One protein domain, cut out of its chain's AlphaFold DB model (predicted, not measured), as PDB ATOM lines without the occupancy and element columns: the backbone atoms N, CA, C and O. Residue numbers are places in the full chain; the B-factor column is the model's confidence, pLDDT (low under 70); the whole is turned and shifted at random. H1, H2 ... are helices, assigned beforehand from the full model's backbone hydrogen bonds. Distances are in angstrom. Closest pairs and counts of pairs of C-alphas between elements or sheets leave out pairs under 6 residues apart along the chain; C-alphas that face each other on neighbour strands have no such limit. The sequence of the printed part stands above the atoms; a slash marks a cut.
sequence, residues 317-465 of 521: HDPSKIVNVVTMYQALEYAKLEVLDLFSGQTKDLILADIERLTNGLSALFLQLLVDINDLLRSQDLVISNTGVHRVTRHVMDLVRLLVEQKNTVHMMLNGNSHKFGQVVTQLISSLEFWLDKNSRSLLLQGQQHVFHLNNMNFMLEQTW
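Overview. This is residues 317 to 465 of the 521 residues of the protein "Exocyst subunit Exo70 family protein" of Oryza punctata (UniProt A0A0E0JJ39). A long rod of helices: the hairpin of H1 and H2 makes one end, and H3, H5 and H6 make an up-and-down bundle, each running against the one before it, toward the other. Residues 370 to 378 of the long H2 lie beside H5, and short H4 crosses where the two parts meet. The printed part has 149 residues with six named helices, H1 to H6 in order, and no named strand; the class is all helix. It is loose, with a radius of gyration of the C-alphas of 19.5 A and spans of 71 by 29 by 24 A.

Arrangement. H1, residues 320 to 342, and H2, residues 345 to 379, form a helical hairpin at a shallow tilt of 15 degrees; their closest C-alphas, of Tyr 329 and Thr 359, are 5.9 A apart. H4, residues 407 to 413, touches H1 about perpendicular at 76 degrees, closest at C-alphas 330 and 409, 6.9 A. H5, residues 418 to 440, is the hub; residues 370 to 378 of H2 touch it, closest at C-alphas 377 and 435, 6.0 A. H3, residues 391 to 405, touches H5 at a shallow tilt of 9 degrees, opposite ways, closest at C-alphas 400 and 425, 6.5 A. H6, residues 446 to 462, forms a helical hairpin with H5, closest at C-alphas 440 and 449, 5.5 A. H1 and H6 are apart. Every O i to N i+4 pair is within hydrogen-bond range in H1 to H6.

Along the chain. H1 begins at C-alpha 320, (15.828, -18.984, -12.875), and is 32.7 A long; H2 is 51.4 A, H3 20.9 A, H4 9.9 A and H5 33.5 A. H6, 24.2 A, ends at C-alpha 462, (11.766, -15.967, 9.046).

Size, cuts and confidence. The C-alphas farthest apart, of Gly 345 and Leu 445, are 71.0 A apart. The printed part has no cut. The link from H2 to H3 is long. Residues 317 to 320, 347 and 463 to 465 have pLDDT under 70.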
ATOM      1  N   HIS A 317       9.405 -25.564 -14.192       54.66
ATOM      2  CA  HIS A 317       9.171 -24.509 -13.201       54.66
ATOM      3  C   HIS A 317      10.453 -24.164 -12.441       54.66
ATOM      4  O   HIS A 317      10.627 -24.518 -11.279       54.66
ATOM      5  N   ASP A 318      11.386 -23.528 -13.141       58.31
ATOM      6  CA  ASP A 318      12.639 -23.063 -12.569       58.31
ATOM      7  C   ASP A 318      12.544 -21.548 -12.297       58.31
ATOM      8  O   ASP A 318      12.371 -20.780 -13.253       58.31
ATOM      9  N   PRO A 319      12.654 -21.098 -11.029       60.84
ATOM     10  CA  PRO A 319      12.740 -19.683 -10.663       60.84
ATOM     11  C   PRO A 319      13.796 -18.902 -11.457       60.84
ATOM     12  O   PRO A 319      13.645 -17.694 -11.649       60.84
ATOM     13  N   SER A 320      14.818 -19.584 -11.994       66.44
ATOM     14  CA  SER A 320      15.828 -18.984 -12.875       66.44
ATOM     15  C   SER A 320      15.226 -18.264 -14.090       66.44
ATOM     16  O   SER A 320      15.782 -17.272 -14.553       66.44
ATOM     17  N   LYS A 321      14.057 -18.694 -14.588       75.38
ATOM     18  CA  LYS A 321      13.381 -18.050 -15.725       75.38
ATOM     19  C   LYS A 321      12.833 -16.669 -15.382       75.38
ATOM     20  O   LYS A 321      12.901 -15.779 -16.223       75.38
ATOM     21  N   ILE A 322      12.322 -16.472 -14.167       80.75
ATOM     22  CA  ILE A 322      11.822 -15.160 -13.737       80.75
ATOM     23  C   ILE A 322      12.989 -14.189 -13.575       80.75
ATOM     24  O   ILE A 322      12.920 -13.080 -14.098       80.75
ATOM     25  N   VAL A 323      14.082 -14.634 -12.939       79.12
ATOM     26  CA  VAL A 323      15.325 -13.850 -12.821       79.12
ATOM     27  C   VAL A 323      15.780 -13.380 -14.201       79.12
ATOM     28  O   VAL A 323      15.963 -12.190 -14.424       79.12
ATOM     29  N   ASN A 324      15.860 -14.308 -15.152       78.00
ATOM     30  CA  ASN A 324      16.257 -14.041 -16.528       78.00
ATOM     31  C   ASN A 324      15.400 -12.961 -17.209       78.00
ATOM     32  O   ASN A 324      15.945 -12.028 -17.795       78.00
ATOM     33  N   VAL A 325      14.069 -13.063 -17.121       81.75
ATOM     34  CA  VAL A 325      13.152 -12.085 -17.732       81.75
ATOM     35  C   VAL A 325      13.311 -10.702 -17.094       81.75
ATOM     36  O   VAL A 325      13.365  -9.704 -17.813       81.75
ATOM     37  N   VAL A 326      13.445 -10.635 -15.764       84.00
ATOM     38  CA  VAL A 326      13.686  -9.377 -15.036       84.00
ATOM     39  C   VAL A 326      15.023  -8.758 -15.457       84.00
ATOM     40  O   VAL A 326      15.075  -7.570 -15.769       84.00
ATOM     41  N   THR A 327      16.085  -9.558 -15.563       81.12
ATOM     42  CA  THR A 327      17.406  -9.097 -16.013       81.12
ATOM     43  C   THR A 327      17.375  -8.536 -17.438       81.12
ATOM     44  O   THR A 327      17.959  -7.485 -17.702       81.12
ATOM     45  N   MET A 328      16.669  -9.195 -18.362       81.69
ATOM     46  CA  MET A 328      16.504  -8.681 -19.728       81.69
ATOM     47  C   MET A 328      15.761  -7.348 -19.746       81.69
ATOM     48  O   MET A 328      16.152  -6.436 -20.473       81.69
ATOM     49  N   TYR A 329      14.707  -7.234 -18.939       85.19
ATOM     50  CA  TYR A 329      13.922  -6.011 -18.839       85.19
ATOM     51  C   TYR A 329      14.793  -4.840 -18.360       85.19
ATOM     52  O   TYR A 329      14.784  -3.779 -18.975       85.19
ATOM     53  N   GLN A 330      15.618  -5.048 -17.329       85.88
ATOM     54  CA  GLN A 330      16.539  -4.023 -16.818       85.88
ATOM     55  C   GLN A 330      17.543  -3.553 -17.870       85.88
ATOM     56  O   GLN A 330      17.780  -2.355 -18.003       85.88
ATOM     57  N   ALA A 331      18.111  -4.482 -18.640       81.69
ATOM     58  CA  ALA A 331      19.049  -4.137 -19.700       81.69
ATOM     59  C   ALA A 331      18.385  -3.324 -20.827       81.69
ATOM     60  O   ALA A 331      19.009  -2.408 -21.360       81.69
ATOM     61  N   LEU A 332      17.120  -3.609 -21.158       84.00
ATOM     62  CA  LEU A 332      16.354  -2.818 -22.128       84.00
ATOM     63  C   LEU A 332      15.971  -1.433 -21.598       84.00
ATOM     64  O   LEU A 332      16.035  -0.468 -22.352       84.00
ATOM     65  N   GLU A 333      15.600  -1.305 -20.324       84.19
ATOM     66  CA  GLU A 333      15.333   0.007 -19.714       84.19
ATOM     67  C   GLU A 333      16.600   0.868 -19.658       84.19
ATOM     68  O   GLU A 333      16.555   2.058 -19.962       84.19
ATOM     69  N   TYR A 334      17.754   0.268 -19.354       82.19
ATOM     70  CA  TYR A 334      19.040   0.958 -19.450       82.19
ATOM     71  C   TYR A 334      19.325   1.406 -20.892       82.19
ATOM     72  O   TYR A 334      19.621   2.575 -21.135       82.19
ATOM     73  N   ALA A 335      19.149   0.506 -21.865       80.56
ATOM     74  CA  ALA A 335      19.287   0.823 -23.285       80.56
ATOM     75  C   ALA A 335      18.348   1.955 -23.727       80.56
ATOM     76  O   ALA A 335      18.743   2.806 -24.521       80.56
ATOM     77  N   LYS A 336      17.120   2.011 -23.192       82.12
ATOM     78  CA  LYS A 336      16.168   3.093 -23.459       82.12
ATOM     79  C   LYS A 336      16.759   4.452 -23.081       82.12
ATOM     80  O   LYS A 336      16.664   5.385 -23.872       82.12
ATOM     81  N   LEU A 337      17.378   4.559 -21.903       83.19
ATOM     82  CA  LEU A 337      18.003   5.801 -21.435       83.19
ATOM     83  C   LEU A 337      19.183   6.221 -22.320       83.19
ATOM     84  O   LEU A 337      19.270   7.389 -22.689       83.19
ATOM     85  N   GLU A 338      20.029   5.274 -22.724       77.12
ATOM     86  CA  GLU A 338      21.149   5.540 -23.640       77.12
ATOM     87  C   GLU A 338      20.648   6.004 -25.019       77.12
ATOM     88  O   GLU A 338      21.139   6.989 -25.566       77.12
ATOM     89  N   VAL A 339      19.606   5.371 -25.571       78.50
ATOM     90  CA  VAL A 339      18.997   5.780 -26.853       78.50
ATOM     91  C   VAL A 339      18.420   7.193 -26.788       78.50
ATOM     92  O   VAL A 339      18.521   7.938 -27.766       78.50
ATOM     93  N   LEU A 340      17.813   7.573 -25.654       80.50
ATOM     94  CA  LEU A 340      17.255   8.913 -25.465       80.50
ATOM     95  C   LEU A 340      18.318  10.009 -25.592       80.50
ATOM     96  O   LEU A 340      17.971  11.082 -26.098       80.50
ATOM     97  N   ASP A 341      19.547   9.728 -25.149       77.75
ATOM     98  CA  ASP A 341      20.704  10.618 -25.269       77.75
ATOM     99  C   ASP A 341      21.354  10.531 -26.658       77.75
ATOM    100  O   ASP A 341      21.667  11.554 -27.265       77.75
ATOM    101  N   LEU A 342      21.528   9.315 -27.186       71.56
ATOM    102  CA  LEU A 342      22.316   9.037 -28.390       71.56
ATOM    103  C   LEU A 342      21.688   9.536 -29.691       71.56
ATOM    104  O   LEU A 342      22.418  10.015 -30.561       71.56
ATOM    105  N   PHE A 343      20.366   9.429 -29.830       72.81
ATOM    106  CA  PHE A 343      19.672   9.644 -31.100       72.81
ATOM    107  C   PHE A 343      18.650  10.780 -31.031       72.81
ATOM    108  O   PHE A 343      18.071  11.077 -29.985       72.81
ATOM    109  N   SER A 344      18.370  11.385 -32.187       73.31
ATOM    110  CA  SER A 344      17.333  12.408 -32.356       73.31
ATOM    111  C   SER A 344      16.463  12.129 -33.593       73.31
ATOM    112  O   SER A 344      16.824  11.322 -34.449       73.31
ATOM    113  N   GLY A 345      15.284  12.756 -33.668       76.19
ATOM    114  CA  GLY A 345      14.366  12.622 -34.808       76.19
ATOM    115  C   GLY A 345      13.752  11.224 -34.979       76.19
ATOM    116  O   GLY A 345      13.602  10.473 -34.020       76.19
ATOM    117  N   GLN A 346      13.413  10.865 -36.220       73.88
ATOM    118  CA  GLN A 346      12.674   9.638 -36.556       73.88
ATOM    119  C   GLN A 346      13.418   8.342 -36.182       73.88
ATOM    120  O   GLN A 346      12.797   7.338 -35.836       73.88
ATOM    121  N   THR A 347      14.752   8.359 -36.218       68.56
ATOM    122  CA  THR A 347      15.616   7.239 -35.813       68.56
ATOM    123  C   THR A 347      15.392   6.840 -34.361       68.56
ATOM    124  O   THR A 347      15.252   5.657 -34.049       68.56
ATOM    125  N   LYS A 348      15.324   7.843 -33.482       80.31
ATOM    126  CA  LYS A 348      15.055   7.659 -32.058       80.31
ATOM    127  C   LYS A 348      13.704   6.979 -31.857       80.31
ATOM    128  O   LYS A 348      13.625   5.994 -31.131       80.31
ATOM    129  N   ASP A 349      12.672   7.469 -32.540       81.38
ATOM    130  CA  ASP A 349      11.305   6.962 -32.395       81.38
ATOM    131  C   ASP A 349      11.184   5.496 -32.833       81.38
ATOM    132  O   ASP A 349      10.531   4.704 -32.158       81.38
ATOM    133  N   LEU A 350      11.866   5.106 -33.918       79.62
ATOM    134  CA  LEU A 350      11.885   3.719 -34.395       79.62
ATOM    135  C   LEU A 350      12.549   2.766 -33.390       79.62
ATOM    136  O   LEU A 350      11.977   1.727 -33.065       79.62
ATOM    137  N   ILE A 351      13.727   3.123 -32.870       76.81
ATOM    138  CA  ILE A 351      14.456   2.279 -31.908       76.81
ATOM    139  C   ILE A 351      13.694   2.194 -30.582       76.81
ATOM    140  O   ILE A 351      13.592   1.117 -29.996       76.81
ATOM    141  N   LEU A 352      13.122   3.308 -30.112       84.94
ATOM    142  CA  LEU A 352      12.301   3.322 -28.902       84.94
ATOM    143  C   LEU A 352      11.052   2.453 -29.058       84.94
ATOM    144  O   LEU A 352      10.742   1.700 -28.140       84.94
ATOM    145  N   ALA A 353      10.380   2.503 -30.211       85.81
ATOM    146  CA  ALA A 353       9.231   1.645 -30.485       85.81
ATOM    147  C   ALA A 353       9.606   0.153 -30.437       85.81
ATOM    148  O   ALA A 353       8.848  -0.659 -29.900       85.81
ATOM    149  N   ASP A 354      10.788  -0.218 -30.939       81.19
ATOM    150  CA  ASP A 354      11.290  -1.592 -30.854       81.19
ATOM    151  C   ASP A 354      11.646  -2.011 -29.420       81.19
ATOM    152  O   ASP A 354      11.283  -3.113 -28.997       81.19
ATOM    153  N   ILE A 355      12.299  -1.137 -28.645       83.50
ATOM    154  CA  ILE A 355      12.582  -1.389 -27.224       83.50
ATOM    155  C   ILE A 355      11.273  -1.562 -26.448       83.50
ATOM    156  O   ILE A 355      11.136  -2.527 -25.700       83.50
ATOM    157  N   GLU A 356      10.286  -0.688 -26.662       87.19
ATOM    158  CA  GLU A 356       8.977  -0.762 -26.004       87.19
ATOM    159  C   GLU A 356       8.206  -2.027 -26.382       87.19
ATOM    160  O   GLU A 356       7.589  -2.669 -25.532       87.19
ATOM    161  N   ARG A 357       8.272  -2.449 -27.648       86.06
ATOM    162  CA  ARG A 357       7.710  -3.732 -28.085       86.06
ATOM    163  C   ARG A 357       8.329  -4.901 -27.312       86.06
ATOM    164  O   ARG A 357       7.599  -5.790 -26.870       86.06
ATOM    165  N   LEU A 358       9.651  -4.906 -27.136       82.62
ATOM    166  CA  LEU A 358      10.363  -5.961 -26.408       82.62
ATOM    167  C   LEU A 358      10.073  -5.932 -24.898       82.62
ATOM    168  O   LEU A 358       9.786  -6.985 -24.327       82.62
ATOM    169  N   THR A 359      10.088  -4.764 -24.247       87.00
ATOM    170  CA  THR A 359       9.797  -4.641 -22.804       87.00
ATOM    171  C   THR A 359       8.353  -5.020 -22.473       87.00
ATOM    172  O   THR A 359       8.111  -5.716 -21.482       87.00
ATOM    173  N   ASN A 360       7.395  -4.667 -23.337       87.62
ATOM    174  CA  ASN A 360       6.004  -5.112 -23.219       87.62
ATOM    175  C   ASN A 360       5.885  -6.639 -23.345       87.62
ATOM    176  O   ASN A 360       5.192  -7.277 -22.549       87.62
ATOM    177  N   GLY A 361       6.603  -7.244 -24.299       83.62
ATOM    178  CA  GLY A 361       6.663  -8.699 -24.453       83.62
ATOM    179  C   GLY A 361       7.231  -9.408 -23.218       83.62
ATOM    180  O   GLY A 361       6.652 -10.386 -22.747       83.62
ATOM    181  N   LEU A 362       8.321  -8.891 -22.640       85.50
ATOM    182  CA  LEU A 362       8.907  -9.430 -21.406       85.50
ATOM    183  C   LEU A 362       7.966  -9.289 -20.204       85.50
ATOM    184  O   LEU A 362       7.857 -10.215 -19.403       85.50
ATOM    185  N   SER A 363       7.250  -8.169 -20.099       89.75
ATOM    186  CA  SER A 363       6.260  -7.944 -19.038       89.75
ATOM    187  C   SER A 363       5.108  -8.950 -19.114       89.75
ATOM    188  O   SER A 363       4.701  -9.515 -18.096       89.75
ATOM    189  N   ALA A 364       4.626  -9.248 -20.325       87.06
ATOM    190  CA  ALA A 364       3.616 -10.280 -20.545       87.06
ATOM    191  C   ALA A 364       4.131 -11.683 -20.173       87.06
ATOM    192  O   ALA A 364       3.435 -12.429 -19.485       87.06
ATOM    193  N   LEU A 365       5.363 -12.028 -20.564       84.69
ATOM    194  CA  LEU A 365       5.982 -13.315 -20.221       84.69
ATOM    195  C   LEU A 365       6.209 -13.471 -18.714       84.69
ATOM    196  O   LEU A 365       5.977 -14.546 -18.168       84.69
ATOM    197  N   PHE A 366       6.616 -12.405 -18.028       87.50
ATOM    198  CA  PHE A 366       6.759 -12.392 -16.574       87.50
ATOM    199  C   PHE A 366       5.434 -12.699 -15.868       87.50
ATOM    200  O   PHE A 366       5.385 -13.562 -14.992       87.50
ATOM    201  N   LEU A 367       4.347 -12.039 -16.283       87.69
ATOM    202  CA  LEU A 367       3.009 -12.307 -15.757       87.69
ATOM    203  C   LEU A 367       2.562 -13.744 -16.037       87.69
ATOM    204  O   LEU A 367       2.041 -14.397 -15.135       87.69
ATOM    205  N   GLN A 368       2.807 -14.253 -17.247       85.81
ATOM    206  CA  GLN A 368       2.462 -15.628 -17.603       85.81
ATOM    207  C   GLN A 368       3.208 -16.644 -16.730       85.81
ATOM    208  O   GLN A 368       2.585 -17.545 -16.181       85.81
ATOM    209  N   LEU A 369       4.515 -16.462 -16.514       84.56
ATOM    210  CA  LEU A 369       5.305 -17.342 -15.644       84.56
ATOM    211  C   LEU A 369       4.777 -17.356 -14.202       84.56
ATOM    212  O   LEU A 369       4.759 -18.407 -13.564       84.56
ATOM    213  N   LEU A 370       4.334 -16.208 -13.682       85.00
ATOM    214  CA  LEU A 370       3.724 -16.133 -12.353       85.00
ATOM    215  C   LEU A 370       2.384 -16.875 -12.289       85.00
ATOM    216  O   LEU A 370       2.110 -17.545 -11.292       85.00
ATOM    217  N   VAL A 371       1.556 -16.775 -13.331       86.62
ATOM    218  CA  VAL A 371       0.303 -17.540 -13.439       86.62
ATOM    219  C   VAL A 371       0.602 -19.038 -13.473       86.62
ATOM    220  O   VAL A 371       0.075 -19.770 -12.640       86.62
ATOM    221  N   ASP A 372       1.534 -19.473 -14.322       84.31
ATOM    222  CA  ASP A 372       1.920 -20.882 -14.459       84.31
ATOM    223  C   ASP A 372       2.432 -21.478 -13.134       84.31
ATOM    224  O   ASP A 372       2.161 -22.637 -12.815       84.31
ATOM    225  N   ILE A 373       3.171 -20.695 -12.335       83.00
ATOM    226  CA  ILE A 373       3.615 -21.110 -10.994       83.00
ATOM    227  C   ILE A 373       2.421 -21.275 -10.050       83.00
ATOM    228  O   ILE A 373       2.343 -22.279  -9.344       83.00
ATOM    229  N   ASN A 374       1.485 -20.324 -10.029       85.69
ATOM    230  CA  ASN A 374       0.293 -20.425  -9.183       85.69
ATOM    231  C   ASN A 374      -0.583 -21.629  -9.569       85.69
ATOM    232  O   ASN A 374      -1.060 -22.350  -8.691       85.69
ATOM    233  N   ASP A 375      -0.756 -21.883 -10.864       85.12
ATOM    234  CA  ASP A 375      -1.541 -23.013 -11.363       85.12
ATOM    235  C   ASP A 375      -0.862 -24.355 -11.065       85.12
ATOM    236  O   ASP A 375      -1.532 -25.321 -10.677       85.12
ATOM    237  N   LEU A 376       0.472 -24.418 -11.141       84.19
ATOM    238  CA  LEU A 376       1.219 -25.584 -10.677       84.19
ATOM    239  C   LEU A 376       0.989 -25.832  -9.185       84.19
ATOM    240  O   LEU A 376       0.658 -26.951  -8.798       84.19
ATOM    241  N   LEU A 377       1.129 -24.798  -8.351       84.38
ATOM    242  CA  LEU A 377       0.915 -24.912  -6.905       84.38
ATOM    243  C   LEU A 377      -0.508 -25.370  -6.576       84.38
ATOM    244  O   LEU A 377      -0.719 -26.055  -5.587       84.38
ATOM    245  N   ARG A 378      -1.511 -25.038  -7.387       84.19
ATOM    246  CA  ARG A 378      -2.891 -25.483  -7.135       84.19
ATOM    247  C   ARG A 378      -3.169 -26.898  -7.634       84.19
ATOM    248  O   ARG A 378      -3.932 -27.637  -7.006       84.19
ATOM    249  N   SER A 379      -2.569 -27.277  -8.757       82.44
ATOM    250  CA  SER A 379      -2.800 -28.576  -9.398       82.44
ATOM    251  C   SER A 379      -1.993 -29.708  -8.765       82.44
ATOM    252  O   SER A 379      -2.490 -30.832  -8.677       82.44
ATOM    253  N   GLN A 380      -0.782 -29.426  -8.287       79.69
ATOM    254  CA  GLN A 380       0.131 -30.447  -7.792       79.69
ATOM    255  C   GLN A 380      -0.389 -31.111  -6.504       79.69
ATOM    256  O   GLN A 380      -0.874 -30.451  -5.581       79.69
ATOM    257  N   ASP A 381      -0.271 -32.437  -6.449       79.50
ATOM    258  CA  ASP A 381      -0.586 -33.261  -5.283       79.50
ATOM    259  C   ASP A 381       0.610 -34.174  -4.997       79.50
ATOM    260  O   ASP A 381       1.105 -34.876  -5.881       79.50
ATOM    261  N   LEU A 382       1.143 -34.083  -3.788       81.19
ATOM    262  CA  LEU A 382       2.380 -34.701  -3.345       81.19
ATOM    263  C   LEU A 382       2.148 -35.318  -1.972       81.19
ATOM    264  O   LEU A 382       1.706 -34.668  -1.029       81.19
ATOM    265  N   VAL A 383       2.524 -36.586  -1.843       79.19
ATOM    266  CA  VAL A 383       2.473 -37.281  -0.559       79.19
ATOM    267  C   VAL A 383       3.618 -36.778   0.317       79.19
ATOM    268  O   VAL A 383       4.791 -37.051   0.053       79.19
ATOM    269  N   ILE A 384       3.272 -36.052   1.375       82.56
ATOM    270  CA  ILE A 384       4.207 -35.560   2.382       82.56
ATOM    271  C   ILE A 384       4.398 -36.631   3.454       82.56
ATOM    272  O   ILE A 384       3.437 -37.125   4.045       82.56
ATOM    273  N   SER A 385       5.659 -36.973   3.714       75.38
ATOM    274  CA  SER A 385       6.071 -37.947   4.732       75.38
ATOM    275  C   SER A 385       6.867 -37.329   5.885       75.38
ATOM    276  O   SER A 385       7.106 -37.999   6.889       75.38
ATOM    277  N   ASN A 386       7.282 -36.062   5.765       78.31
ATOM    278  CA  ASN A 386       8.041 -35.349   6.787       78.31
ATOM    279  C   ASN A 386       7.313 -34.085   7.261       78.31
ATOM    280  O   ASN A 386       6.542 -33.474   6.532       78.31
ATOM    281  N   THR A 387       7.578 -33.671   8.497       76.81
ATOM    282  CA  THR A 387       6.995 -32.451   9.076       76.81
ATOM    283  C   THR A 387       7.896 -31.221   8.909       76.81
ATOM    284  O   THR A 387       7.574 -30.155   9.416       76.81
ATOM    285  N   GLY A 388       9.041 -31.349   8.231       73.81
ATOM    286  CA  GLY A 388       9.996 -30.254   8.032       73.81
ATOM    287  C   GLY A 388       9.563 -29.234   6.972       73.81
ATOM    288  O   GLY A 388       8.545 -29.396   6.302       73.81
ATOM    289  N   VAL A 389      10.378 -28.191   6.788       80.06
ATOM    290  CA  VAL A 389      10.163 -27.190   5.729       80.06
ATOM    291  C   VAL A 389      10.231 -27.862   4.361       80.06
ATOM    292  O   VAL A 389      11.242 -28.478   4.001       80.06
ATOM    293  N   HIS A 390       9.158 -27.729   3.586       82.75
ATOM    294  CA  HIS A 390       9.062 -28.324   2.266       82.75
ATOM    295  C   HIS A 390       9.875 -27.528   1.233       82.75
ATOM    296  O   HIS A 390      10.031 -26.310   1.326       82.75
ATOM    297  N   ARG A 391      10.391 -28.210   0.200       82.50
ATOM    298  CA  ARG A 391      11.184 -27.559  -0.861       82.50
ATOM    299  C   ARG A 391      10.377 -26.511  -1.625       82.50
ATOM    300  O   ARG A 391      10.923 -25.475  -1.976       82.50
ATOM    301  N   VAL A 392       9.084 -26.764  -1.834       83.81
ATOM    302  CA  VAL A 392       8.160 -25.821  -2.489       83.81
ATOM    303  C   VAL A 392       8.061 -24.518  -1.696       83.81
ATOM    304  O   VAL A 392       8.207 -23.453  -2.284       83.81
ATOM    305  N   THR A 393       7.937 -24.595  -0.367       84.38
ATOM    306  CA  THR A 393       7.962 -23.425   0.525       84.38
ATOM    307  C   THR A 393       9.243 -22.622   0.335       84.38
ATOM    308  O   THR A 393       9.186 -21.411   0.161       84.38
ATOM    309  N   ARG A 394      10.405 -23.288   0.281       84.56
ATOM    310  CA  ARG A 394      11.683 -22.613   0.019       84.56
ATOM    311  C   ARG A 394      11.694 -21.910  -1.340       84.56
ATOM    312  O   ARG A 394      11.983 -20.725  -1.392       84.56
ATOM    313  N   HIS A 395      11.312 -22.606  -2.408       81.50
ATOM    314  CA  HIS A 395      11.321 -22.052  -3.762       81.50
ATOM    315  C   HIS A 395      10.377 -20.859  -3.942       81.50
ATOM    316  O   HIS A 395      10.754 -19.876  -4.576       81.50
ATOM    317  N   VAL A 396       9.166 -20.923  -3.385       83.62
ATOM    318  CA  VAL A 396       8.215 -19.806  -3.458       83.62
ATOM    319  C   VAL A 396       8.716 -18.620  -2.638       83.62
ATOM    320  O   VAL A 396       8.635 -17.493  -3.112       83.62
ATOM    321  N   MET A 397       9.291 -18.849  -1.454       84.56
ATOM    322  CA  MET A 397       9.851 -17.754  -0.658       84.56
ATOM    323  C   MET A 397      11.097 -17.134  -1.293       84.56
ATOM    324  O   MET A 397      11.251 -15.918  -1.227       84.56
ATOM    325  N   ASP A 398      11.942 -17.921  -1.959       81.12
ATOM    326  CA  ASP A 398      13.063 -17.394  -2.744       81.12
ATOM    327  C   ASP A 398      12.565 -16.530  -3.915       81.12
ATOM    328  O   ASP A 398      13.124 -15.467  -4.182       81.12
ATOM    329  N   LEU A 399      11.468 -16.930  -4.569       81.38
ATOM    330  CA  LEU A 399      10.812 -16.108  -5.587       81.38
ATOM    331  C   LEU A 399      10.235 -14.816  -4.993       81.38
ATOM    332  O   LEU A 399      10.445 -13.746  -5.554       81.38
ATOM    333  N   VAL A 400       9.524 -14.886  -3.866       82.62
ATOM    334  CA  VAL A 400       8.992 -13.690  -3.190       82.62
ATOM    335  C   VAL A 400      10.127 -12.740  -2.807       82.62
ATOM    336  O   VAL A 400      10.003 -11.537  -3.030       82.62
ATOM    337  N   ARG A 401      11.252 -13.266  -2.306       82.56
ATOM    338  CA  ARG A 401      12.442 -12.466  -2.001       82.56
ATOM    339  C   ARG A 401      12.960 -11.750  -3.248       82.56
ATOM    340  O   ARG A 401      13.080 -10.531  -3.218       82.56
ATOM    341  N   LEU A 402      13.137 -12.470  -4.359       80.56
ATOM    342  CA  LEU A 402      13.547 -11.893  -5.644       80.56
ATOM    343  C   LEU A 402      12.606 -10.764  -6.102       80.56
ATOM    344  O   LEU A 402      13.062  -9.717  -6.558       80.56
ATOM    345  N   LEU A 403      11.287 -10.961  -5.984       80.44
ATOM    346  CA  LEU A 403      10.294  -9.949  -6.358       80.44
ATOM    347  C   LEU A 403      10.420  -8.676  -5.512       80.44
ATOM    348  O   LEU A 403      10.257  -7.574  -6.034       80.44
ATOM    349  N   VAL A 404      10.700  -8.823  -4.216       80.00
ATOM    350  CA  VAL A 404      10.884  -7.701  -3.285       80.00
ATOM    351  C   VAL A 404      12.218  -6.994  -3.518       80.00
ATOM    352  O   VAL A 404      12.248  -5.765  -3.551       80.00
ATOM    353  N   GLU A 405      13.302  -7.737  -3.736       80.56
ATOM    354  CA  GLU A 405      14.620  -7.185  -4.077       80.56
ATOM    355  C   GLU A 405      14.559  -6.368  -5.375       80.56
ATOM    356  O   GLU A 405      15.098  -5.267  -5.457       80.56
ATOM    357  N   GLN A 406      13.821  -6.860  -6.374       79.50
ATOM    358  CA  GLN A 406      13.654  -6.214  -7.679       79.50
ATOM    359  C   GLN A 406      12.388  -5.347  -7.771       79.50
ATOM    360  O   GLN A 406      11.878  -5.098  -8.868       79.50
ATOM    361  N   LYS A 407      11.874  -4.853  -6.634       79.31
ATOM    362  CA  LYS A 407      10.581  -4.154  -6.527       79.31
ATOM    363  C   LYS A 407      10.376  -3.061  -7.579       79.31
ATOM    364  O   LYS A 407       9.305  -2.988  -8.177       79.31
ATOM    365  N   ASN A 408      11.375  -2.212  -7.817       82.12
ATOM    366  CA  ASN A 408      11.254  -1.099  -8.765       82.12
ATOM    367  C   ASN A 408      11.057  -1.601 -10.202       82.12
ATOM    368  O   ASN A 408      10.134  -1.165 -10.888       82.12
ATOM    369  N   THR A 409      11.872  -2.569 -10.624       86.62
ATOM    370  CA  THR A 409      11.772  -3.201 -11.943       86.62
ATOM    371  C   THR A 409      10.429  -3.898 -12.114       86.62
ATOM    372  O   THR A 409       9.734  -3.683 -13.102       86.62
ATOM    373  N   VAL A 410      10.020  -4.691 -11.120       85.50
ATOM    374  CA  VAL A 410       8.749  -5.419 -11.169       85.50
ATOM    375  C   VAL A 410       7.570  -4.445 -11.204       85.50
ATOM    376  O   VAL A 410       6.624  -4.666 -11.953       85.50
ATOM    377  N   HIS A 411       7.614  -3.331 -10.467       84.38
ATOM    378  CA  HIS A 411       6.577  -2.304 -10.573       84.38
ATOM    379  C   HIS A 411       6.462  -1.744 -11.988       84.38
ATOM    380  O   HIS A 411       5.341  -1.614 -12.474       84.38
ATOM    381  N   MET A 412       7.583  -1.456 -12.655       86.81
ATOM    382  CA  MET A 412       7.580  -0.990 -14.046       86.81
ATOM    383  C   MET A 412       6.947  -2.028 -14.980       86.81
ATOM    384  O   MET A 412       6.011  -1.694 -15.706       86.81
ATOM    385  N   MET A 413       7.339  -3.301 -14.855       88.56
ATOM    386  CA  MET A 413       6.763  -4.421 -15.617       88.56
ATOM    387  C   MET A 413       5.256  -4.618 -15.369       88.56
ATOM    388  O   MET A 413       4.537  -5.138 -16.218       88.56
ATOM    389  N   LEU A 414       4.747  -4.195 -14.209       84.56
ATOM    390  CA  LEU A 414       3.327  -4.243 -13.844       84.56
ATOM    391  C   LEU A 414       2.565  -2.947 -14.192       84.56
ATOM    392  O   LEU A 414       1.511  -2.661 -13.607       84.56
ATOM    393  N   ASN A 415       3.067  -2.168 -15.153       81.75
ATOM    394  CA  ASN A 415       2.538  -0.866 -15.580       81.75
ATOM    395  C   ASN A 415       2.508   0.179 -14.448       81.75
ATOM    396  O   ASN A 415       1.553   0.947 -14.330       81.75
ATOM    397  N   GLY A 416       3.500   0.163 -13.556       70.06
ATOM    398  CA  GLY A 416       3.641   1.117 -12.449       70.06
ATOM    399  C   GLY A 416       2.588   0.995 -11.342       70.06
ATOM    400  O   GLY A 416       2.518   1.845 -10.455       70.06
ATOM    401  N   ASN A 417       1.740  -0.040 -11.358       71.75
ATOM    402  CA  ASN A 417       0.640  -0.146 -10.406       71.75
ATOM    403  C   ASN A 417       1.089  -0.832  -9.104       71.75
ATOM    404  O   ASN A 417       1.254  -2.052  -9.046       71.75
ATOM    405  N   SER A 418       1.238  -0.037  -8.040       71.19
ATOM    406  CA  SER A 418       1.657  -0.519  -6.717       71.19
ATOM    407  C   SER A 418       0.744  -1.616  -6.149       71.19
ATOM    408  O   SER A 418       1.215  -2.591  -5.564       71.19
ATOM    409  N   HIS A 419      -0.562  -1.521  -6.411       74.38
ATOM    410  CA  HIS A 419      -1.542  -2.500  -5.943       74.38
ATOM    411  C   HIS A 419      -1.366  -3.871  -6.612       74.38
ATOM    412  O   HIS A 419      -1.510  -4.898  -5.953       74.38
ATOM    413  N   LYS A 420      -0.992  -3.908  -7.900       79.31
ATOM    414  CA  LYS A 420      -0.768  -5.170  -8.628       79.31
ATOM    415  C   LYS A 420       0.410  -5.962  -8.064       79.31
ATOM    416  O   LYS A 420       0.341  -7.184  -8.008       79.31
ATOM    417  N   PHE A 421       1.465  -5.281  -7.620       80.06
ATOM    418  CA  PHE A 421       2.605  -5.943  -6.982       80.06
ATOM    419  C   PHE A 421       2.183  -6.656  -5.694       80.06
ATOM    420  O   PHE A 421       2.460  -7.842  -5.526       80.06
ATOM    421  N   GLY A 422       1.447  -5.953  -4.824       77.38
ATOM    422  CA  GLY A 422       0.888  -6.543  -3.608       77.38
ATOM    423  C   GLY A 422       0.002  -7.750  -3.917       77.38
ATOM    424  O   GLY A 422       0.186  -8.805  -3.323       77.38
ATOM    425  N   GLN A 423      -0.880  -7.636  -4.916       82.62
ATOM    426  CA  GLN A 423      -1.729  -8.745  -5.364       82.62
ATOM    427  C   GLN A 423      -0.926  -9.971  -5.812       82.62
ATOM    428  O   GLN A 423      -1.282 -11.081  -5.434       82.62
ATOM    429  N   VAL A 424       0.151  -9.794  -6.585       83.44
ATOM    430  CA  VAL A 424       1.009 -10.904  -7.039       83.44
ATOM    431  C   VAL A 424       1.652 -11.622  -5.853       83.44
ATOM    432  O   VAL A 424       1.602 -12.850  -5.780       83.44
ATOM    433  N   VAL A 425       2.230 -10.869  -4.913       84.12
ATOM    434  CA  VAL A 425       2.881 -11.446  -3.727       84.12
ATOM    435  C   VAL A 425       1.860 -12.169  -2.849       84.12
ATOM    436  O   VAL A 425       2.082 -13.320  -2.479       84.12
ATOM    437  N   THR A 426       0.710 -11.548  -2.573       83.12
ATOM    438  CA  THR A 426      -0.373 -12.181  -1.808       83.12
ATOM    439  C   THR A 426      -0.879 -13.445  -2.498       83.12
ATOM    440  O   THR A 426      -1.048 -14.463  -1.840       83.12
ATOM    441  N   GLN A 427      -1.059 -13.425  -3.820       86.88
ATOM    442  CA  GLN A 427      -1.538 -14.580  -4.578       86.88
ATOM    443  C   GLN A 427      -0.565 -15.767  -4.518       86.88
ATOM    444  O   GLN A 427      -1.014 -16.908  -4.388       86.88
ATOM    445  N   LEU A 428       0.748 -15.511  -4.578       85.12
ATOM    446  CA  LEU A 428       1.774 -16.545  -4.414       85.12
ATOM    447  C   LEU A 428       1.748 -17.146  -3.004       85.12
ATOM    448  O   LEU A 428       1.757 -18.369  -2.866       85.12
ATOM    449  N   ILE A 429       1.667 -16.299  -1.972       85.25
ATOM    450  CA  ILE A 429       1.595 -16.740  -0.572       85.25
ATOM    451  C   ILE A 429       0.324 -17.564  -0.342       85.25
ATOM    452  O   ILE A 429       0.410 -18.693   0.129       85.25
ATOM    453  N   SER A 430      -0.844 -17.075  -0.765       86.69
ATOM    454  CA  SER A 430      -2.110 -17.799  -0.614       86.69
ATOM    455  C   SER A 430      -2.141 -19.112  -1.399       86.69
ATOM    456  O   SER A 430      -2.724 -20.095  -0.942       86.69
ATOM    457  N   SER A 431      -1.510 -19.173  -2.577       87.44
ATOM    458  CA  SER A 431      -1.410 -20.424  -3.341       87.44
ATOM    459  C   SER A 431      -0.478 -21.432  -2.666       87.44
ATOM    460  O   SER A 431      -0.770 -22.627  -2.679       87.44
ATOM    461  N   LEU A 432       0.598 -20.969  -2.022       88.50
ATOM    462  CA  LEU A 432       1.462 -21.813  -1.201       88.50
ATOM    463  C   LEU A 432       0.749 -22.307   0.066       88.50
ATOM    464  O   LEU A 432       0.840 -23.490   0.378       88.50
ATOM    465  N   GLU A 433       0.018 -21.444   0.773       87.19
ATOM    466  CA  GLU A 433      -0.783 -21.820   1.945       87.19
ATOM    467  C   GLU A 433      -1.821 -22.889   1.592       87.19
ATOM    468  O   GLU A 433      -1.911 -23.914   2.270       87.19
ATOM    469  N   PHE A 434      -2.545 -22.695   0.486       88.88
ATOM    470  CA  PHE A 434      -3.486 -23.681  -0.038       88.88
ATOM    471  C   PHE A 434      -2.797 -25.009  -0.364       88.88
ATOM    472  O   PHE A 434      -3.297 -26.076  -0.005       88.88
ATOM    473  N   TRP A 435      -1.638 -24.958  -1.026       90.50
ATOM    474  CA  TRP A 435      -0.870 -26.158  -1.338       90.50
ATOM    475  C   TRP A 435      -0.430 -26.881  -0.056       90.50
ATOM    476  O   TRP A 435      -0.602 -28.096   0.045       90.50
ATOM    477  N   LEU A 436       0.063 -26.159   0.955       88.19
ATOM    478  CA  LEU A 436       0.453 -26.738   2.243       88.19
ATOM    479  C   LEU A 436      -0.733 -27.400   2.961       88.19
ATOM    480  O   LEU A 436      -0.560 -28.501   3.474       88.19
ATOM    481  N   ASP A 437      -1.920 -26.781   2.971       87.62
ATOM    482  CA  ASP A 437      -3.140 -27.359   3.573       87.62
ATOM    483  C   ASP A 437      -3.613 -28.614   2.847       87.62
ATOM    484  O   ASP A 437      -3.937 -29.627   3.466       87.62
ATOM    485  N   LYS A 438      -3.619 -28.579   1.512       88.62
ATOM    486  CA  LYS A 438      -4.040 -29.723   0.706       88.62
ATOM    487  C   LYS A 438      -3.128 -30.929   0.945       88.62
ATOM    488  O   LYS A 438      -3.622 -32.033   1.165       88.62
ATOM    489  N   ASN A 439      -1.813 -30.712   0.919       87.38
ATOM    490  CA  ASN A 439      -0.822 -31.788   0.966       87.38
ATOM    491  C   ASN A 439      -0.506 -32.250   2.399       87.38
ATOM    492  O   ASN A 439      -0.077 -33.387   2.585       87.38
ATOM    493  N   SER A 440      -0.755 -31.439   3.437       87.69
ATOM    494  CA  SER A 440      -0.570 -31.874   4.832       87.69
ATOM    495  C   SER A 440      -1.515 -33.018   5.212       87.69
ATOM    496  O   SER A 440      -1.161 -33.852   6.044       87.69
ATOM    497  N   ARG A 441      -2.671 -33.136   4.545       87.62
ATOM    498  CA  ARG A 441      -3.661 -34.207   4.757       87.62
ATOM    499  C   ARG A 441      -3.118 -35.612   4.501       87.62
ATOM    500  O   ARG A 441      -3.719 -36.573   4.972       87.62
ATOM    501  N   SER A 442      -1.993 -35.754   3.795       86.25
ATOM    502  CA  SER A 442      -1.325 -37.050   3.635       86.25
ATOM    503  C   SER A 442      -0.607 -37.528   4.906       86.25
ATOM    504  O   SER A 442      -0.223 -38.695   4.981       86.25
ATOM    505  N   LEU A 443      -0.399 -36.654   5.900       85.19
ATOM    506  CA  LEU A 443       0.180 -37.008   7.195       85.19
ATOM    507  C   LEU A 443      -0.865 -37.708   8.073       85.19
ATOM    508  O   LEU A 443      -1.990 -37.229   8.229       85.19
ATOM    509  N   LEU A 444      -0.455 -38.822   8.685       81.94
ATOM    510  CA  LEU A 444      -1.321 -39.753   9.421       81.94
ATOM    511  C   LEU A 444      -1.986 -39.143  10.660       81.94
ATOM    512  O   LEU A 444      -3.115 -39.499  10.987       81.94
ATOM    513  N   LEU A 445      -1.276 -38.273  11.382       82.44
ATOM    514  CA  LEU A 445      -1.736 -37.717  12.655       82.44
ATOM    515  C   LEU A 445      -1.986 -36.214  12.536       82.44
ATOM    516  O   LEU A 445      -1.141 -35.476  12.032       82.44
ATOM    517  N   GLN A 446      -3.083 -35.739  13.126       80.19
ATOM    518  CA  GLN A 446      -3.410 -34.311  13.185       80.19
ATOM    519  C   GLN A 446      -2.282 -33.477  13.831       80.19
ATOM    520  O   GLN A 446      -1.943 -32.399  13.352       80.19
ATOM    521  N   GLY A 447      -1.613 -34.007  14.863       76.50
ATOM    522  CA  GLY A 447      -0.444 -33.351  15.464       76.50
ATOM    523  C   GLY A 447       0.726 -33.161  14.486       76.50
ATOM    524  O   GLY A 447       1.402 -32.136  14.529       76.50
ATOM    525  N   GLN A 448       0.940 -34.096  13.552       76.12
ATOM    526  CA  GLN A 448       1.983 -33.974  12.526       76.12
ATOM    527  C   GLN A 448       1.637 -32.898  11.494       76.12
ATOM    528  O   GLN A 448       2.530 -32.171  11.062       76.12
ATOM    529  N   GLN A 449       0.355 -32.755  11.149       79.69
ATOM    530  CA  GLN A 449      -0.133 -31.688  10.271       79.69
ATOM    531  C   GLN A 449       0.139 -30.315  10.892       79.69
ATOM    532  O   GLN A 449       0.732 -29.455  10.245       79.69
ATOM    533  N   HIS A 450      -0.194 -30.131  12.173       77.81
ATOM    534  CA  HIS A 450       0.076 -28.879  12.884       77.81
ATOM    535  C   HIS A 450       1.574 -28.546  12.950       77.81
ATOM    536  O   HIS A 450       1.948 -27.408  12.674       77.81
ATOM    537  N   VAL A 451       2.444 -29.523  13.238       73.69
ATOM    538  CA  VAL A 451       3.906 -29.310  13.241       73.69
ATOM    539  C   VAL A 451       4.427 -28.969  11.842       73.69
ATOM    540  O   VAL A 451       5.279 -28.093  11.700       73.69
ATOM    541  N   PHE A 452       3.911 -29.622  10.799       78.69
ATOM    542  CA  PHE A 452       4.263 -29.310   9.415       78.69
ATOM    543  C   PHE A 452       3.875 -27.876   9.031       78.69
ATOM    544  O   PHE A 452       4.710 -27.140   8.498       78.69
ATOM    545  N   HIS A 453       2.649 -27.453   9.347       76.50
ATOM    546  CA  HIS A 453       2.203 -26.078   9.127       76.50
ATOM    547  C   HIS A 453       3.057 -25.076   9.897       76.50
ATOM    548  O   HIS A 453       3.539 -24.121   9.292       76.50
ATOM    549  N   LEU A 454       3.315 -25.332  11.183       76.12
ATOM    550  CA  LEU A 454       4.147 -24.471  12.020       76.12
ATOM    551  C   LEU A 454       5.541 -24.292  11.419       76.12
ATOM    552  O   LEU A 454       5.989 -23.164  11.265       76.12
ATOM    553  N   ASN A 455       6.207 -25.377  11.013       78.81
ATOM    554  CA  ASN A 455       7.554 -25.300  10.446       78.81
ATOM    555  C   ASN A 455       7.594 -24.507   9.134       78.81
ATOM    556  O   ASN A 455       8.510 -23.714   8.919       78.81
ATOM    557  N   ASN A 456       6.616 -24.709   8.248       82.44
ATOM    558  CA  ASN A 456       6.575 -24.005   6.967       82.44
ATOM    559  C   ASN A 456       6.175 -22.536   7.136       82.44
ATOM    560  O   ASN A 456       6.815 -21.681   6.534       82.44
ATOM    561  N   MET A 457       5.187 -22.229   7.982       80.19
ATOM    562  CA  MET A 457       4.829 -20.852   8.331       80.19
ATOM    563  C   MET A 457       5.996 -20.137   8.997       80.19
ATOM    564  O   MET A 457       6.394 -19.085   8.519       80.19
ATOM    565  N   ASN A 458       6.610 -20.741  10.014       76.00
ATOM    566  CA  ASN A 458       7.772 -20.174  10.689       76.00
ATOM    567  C   ASN A 458       8.901 -19.859   9.702       76.00
ATOM    568  O   ASN A 458       9.441 -18.765   9.735       76.00
ATOM    569  N   PHE A 459       9.186 -20.753   8.749       80.06
ATOM    570  CA  PHE A 459      10.156 -20.471   7.690       80.06
ATOM    571  C   PHE A 459       9.748 -19.283   6.804       80.06
ATOM    572  O   PHE A 459      10.570 -18.407   6.555       80.06
ATOM    573  N   MET A 460       8.500 -19.222   6.321       76.50
ATOM    574  CA  MET A 460       8.024 -18.091   5.499       76.50
ATOM    575  C   MET A 460       8.160 -16.755   6.237       76.50
ATOM    576  O   MET A 460       8.587 -15.749   5.666       76.50
ATOM    577  N   LEU A 461       7.822 -16.774   7.522       70.75
ATOM    578  CA  LEU A 461       7.949 -15.651   8.428       70.75
ATOM    579  C   LEU A 461       9.431 -15.276   8.607       70.75
ATOM    580  O   LEU A 461       9.818 -14.167   8.269       70.75
ATOM    581  N   GLU A 462      10.315 -16.210   8.954       70.19
ATOM    582  CA  GLU A 462      11.766 -15.967   9.046       70.19
ATOM    583  C   GLU A 462      12.376 -15.346   7.776       70.19
ATOM    584  O   GLU A 462      13.280 -14.520   7.872       70.19
ATOM    585  N   GLN A 463      11.872 -15.683   6.581       66.62
ATOM    586  CA  GLN A 463      12.362 -15.111   5.318       66.62
ATOM    587  C   GLN A 463      11.881 -13.677   5.024       66.62
ATOM    588  O   GLN A 463      12.363 -13.067   4.072       66.62
ATOM    589  N   THR A 464      10.932 -13.130   5.790       57.53
ATOM    590  CA  THR A 464      10.279 -11.835   5.504       57.53
ATOM    591  C   THR A 464      10.470 -10.785   6.605       57.53
ATOM    592  O   THR A 464       9.908  -9.691   6.534       57.53
ATOM    593  N   TRP A 465      11.225 -11.094   7.660       53.56
ATOM    594  CA  TRP A 465      11.017 -10.468   8.966       53.56
ATOM    595  C   TRP A 465      12.088  -9.453   9.375       53.56
ATOM    596  O   TRP A 465      12.957  -9.730  10.196       53.56
TER     597      TRP A 465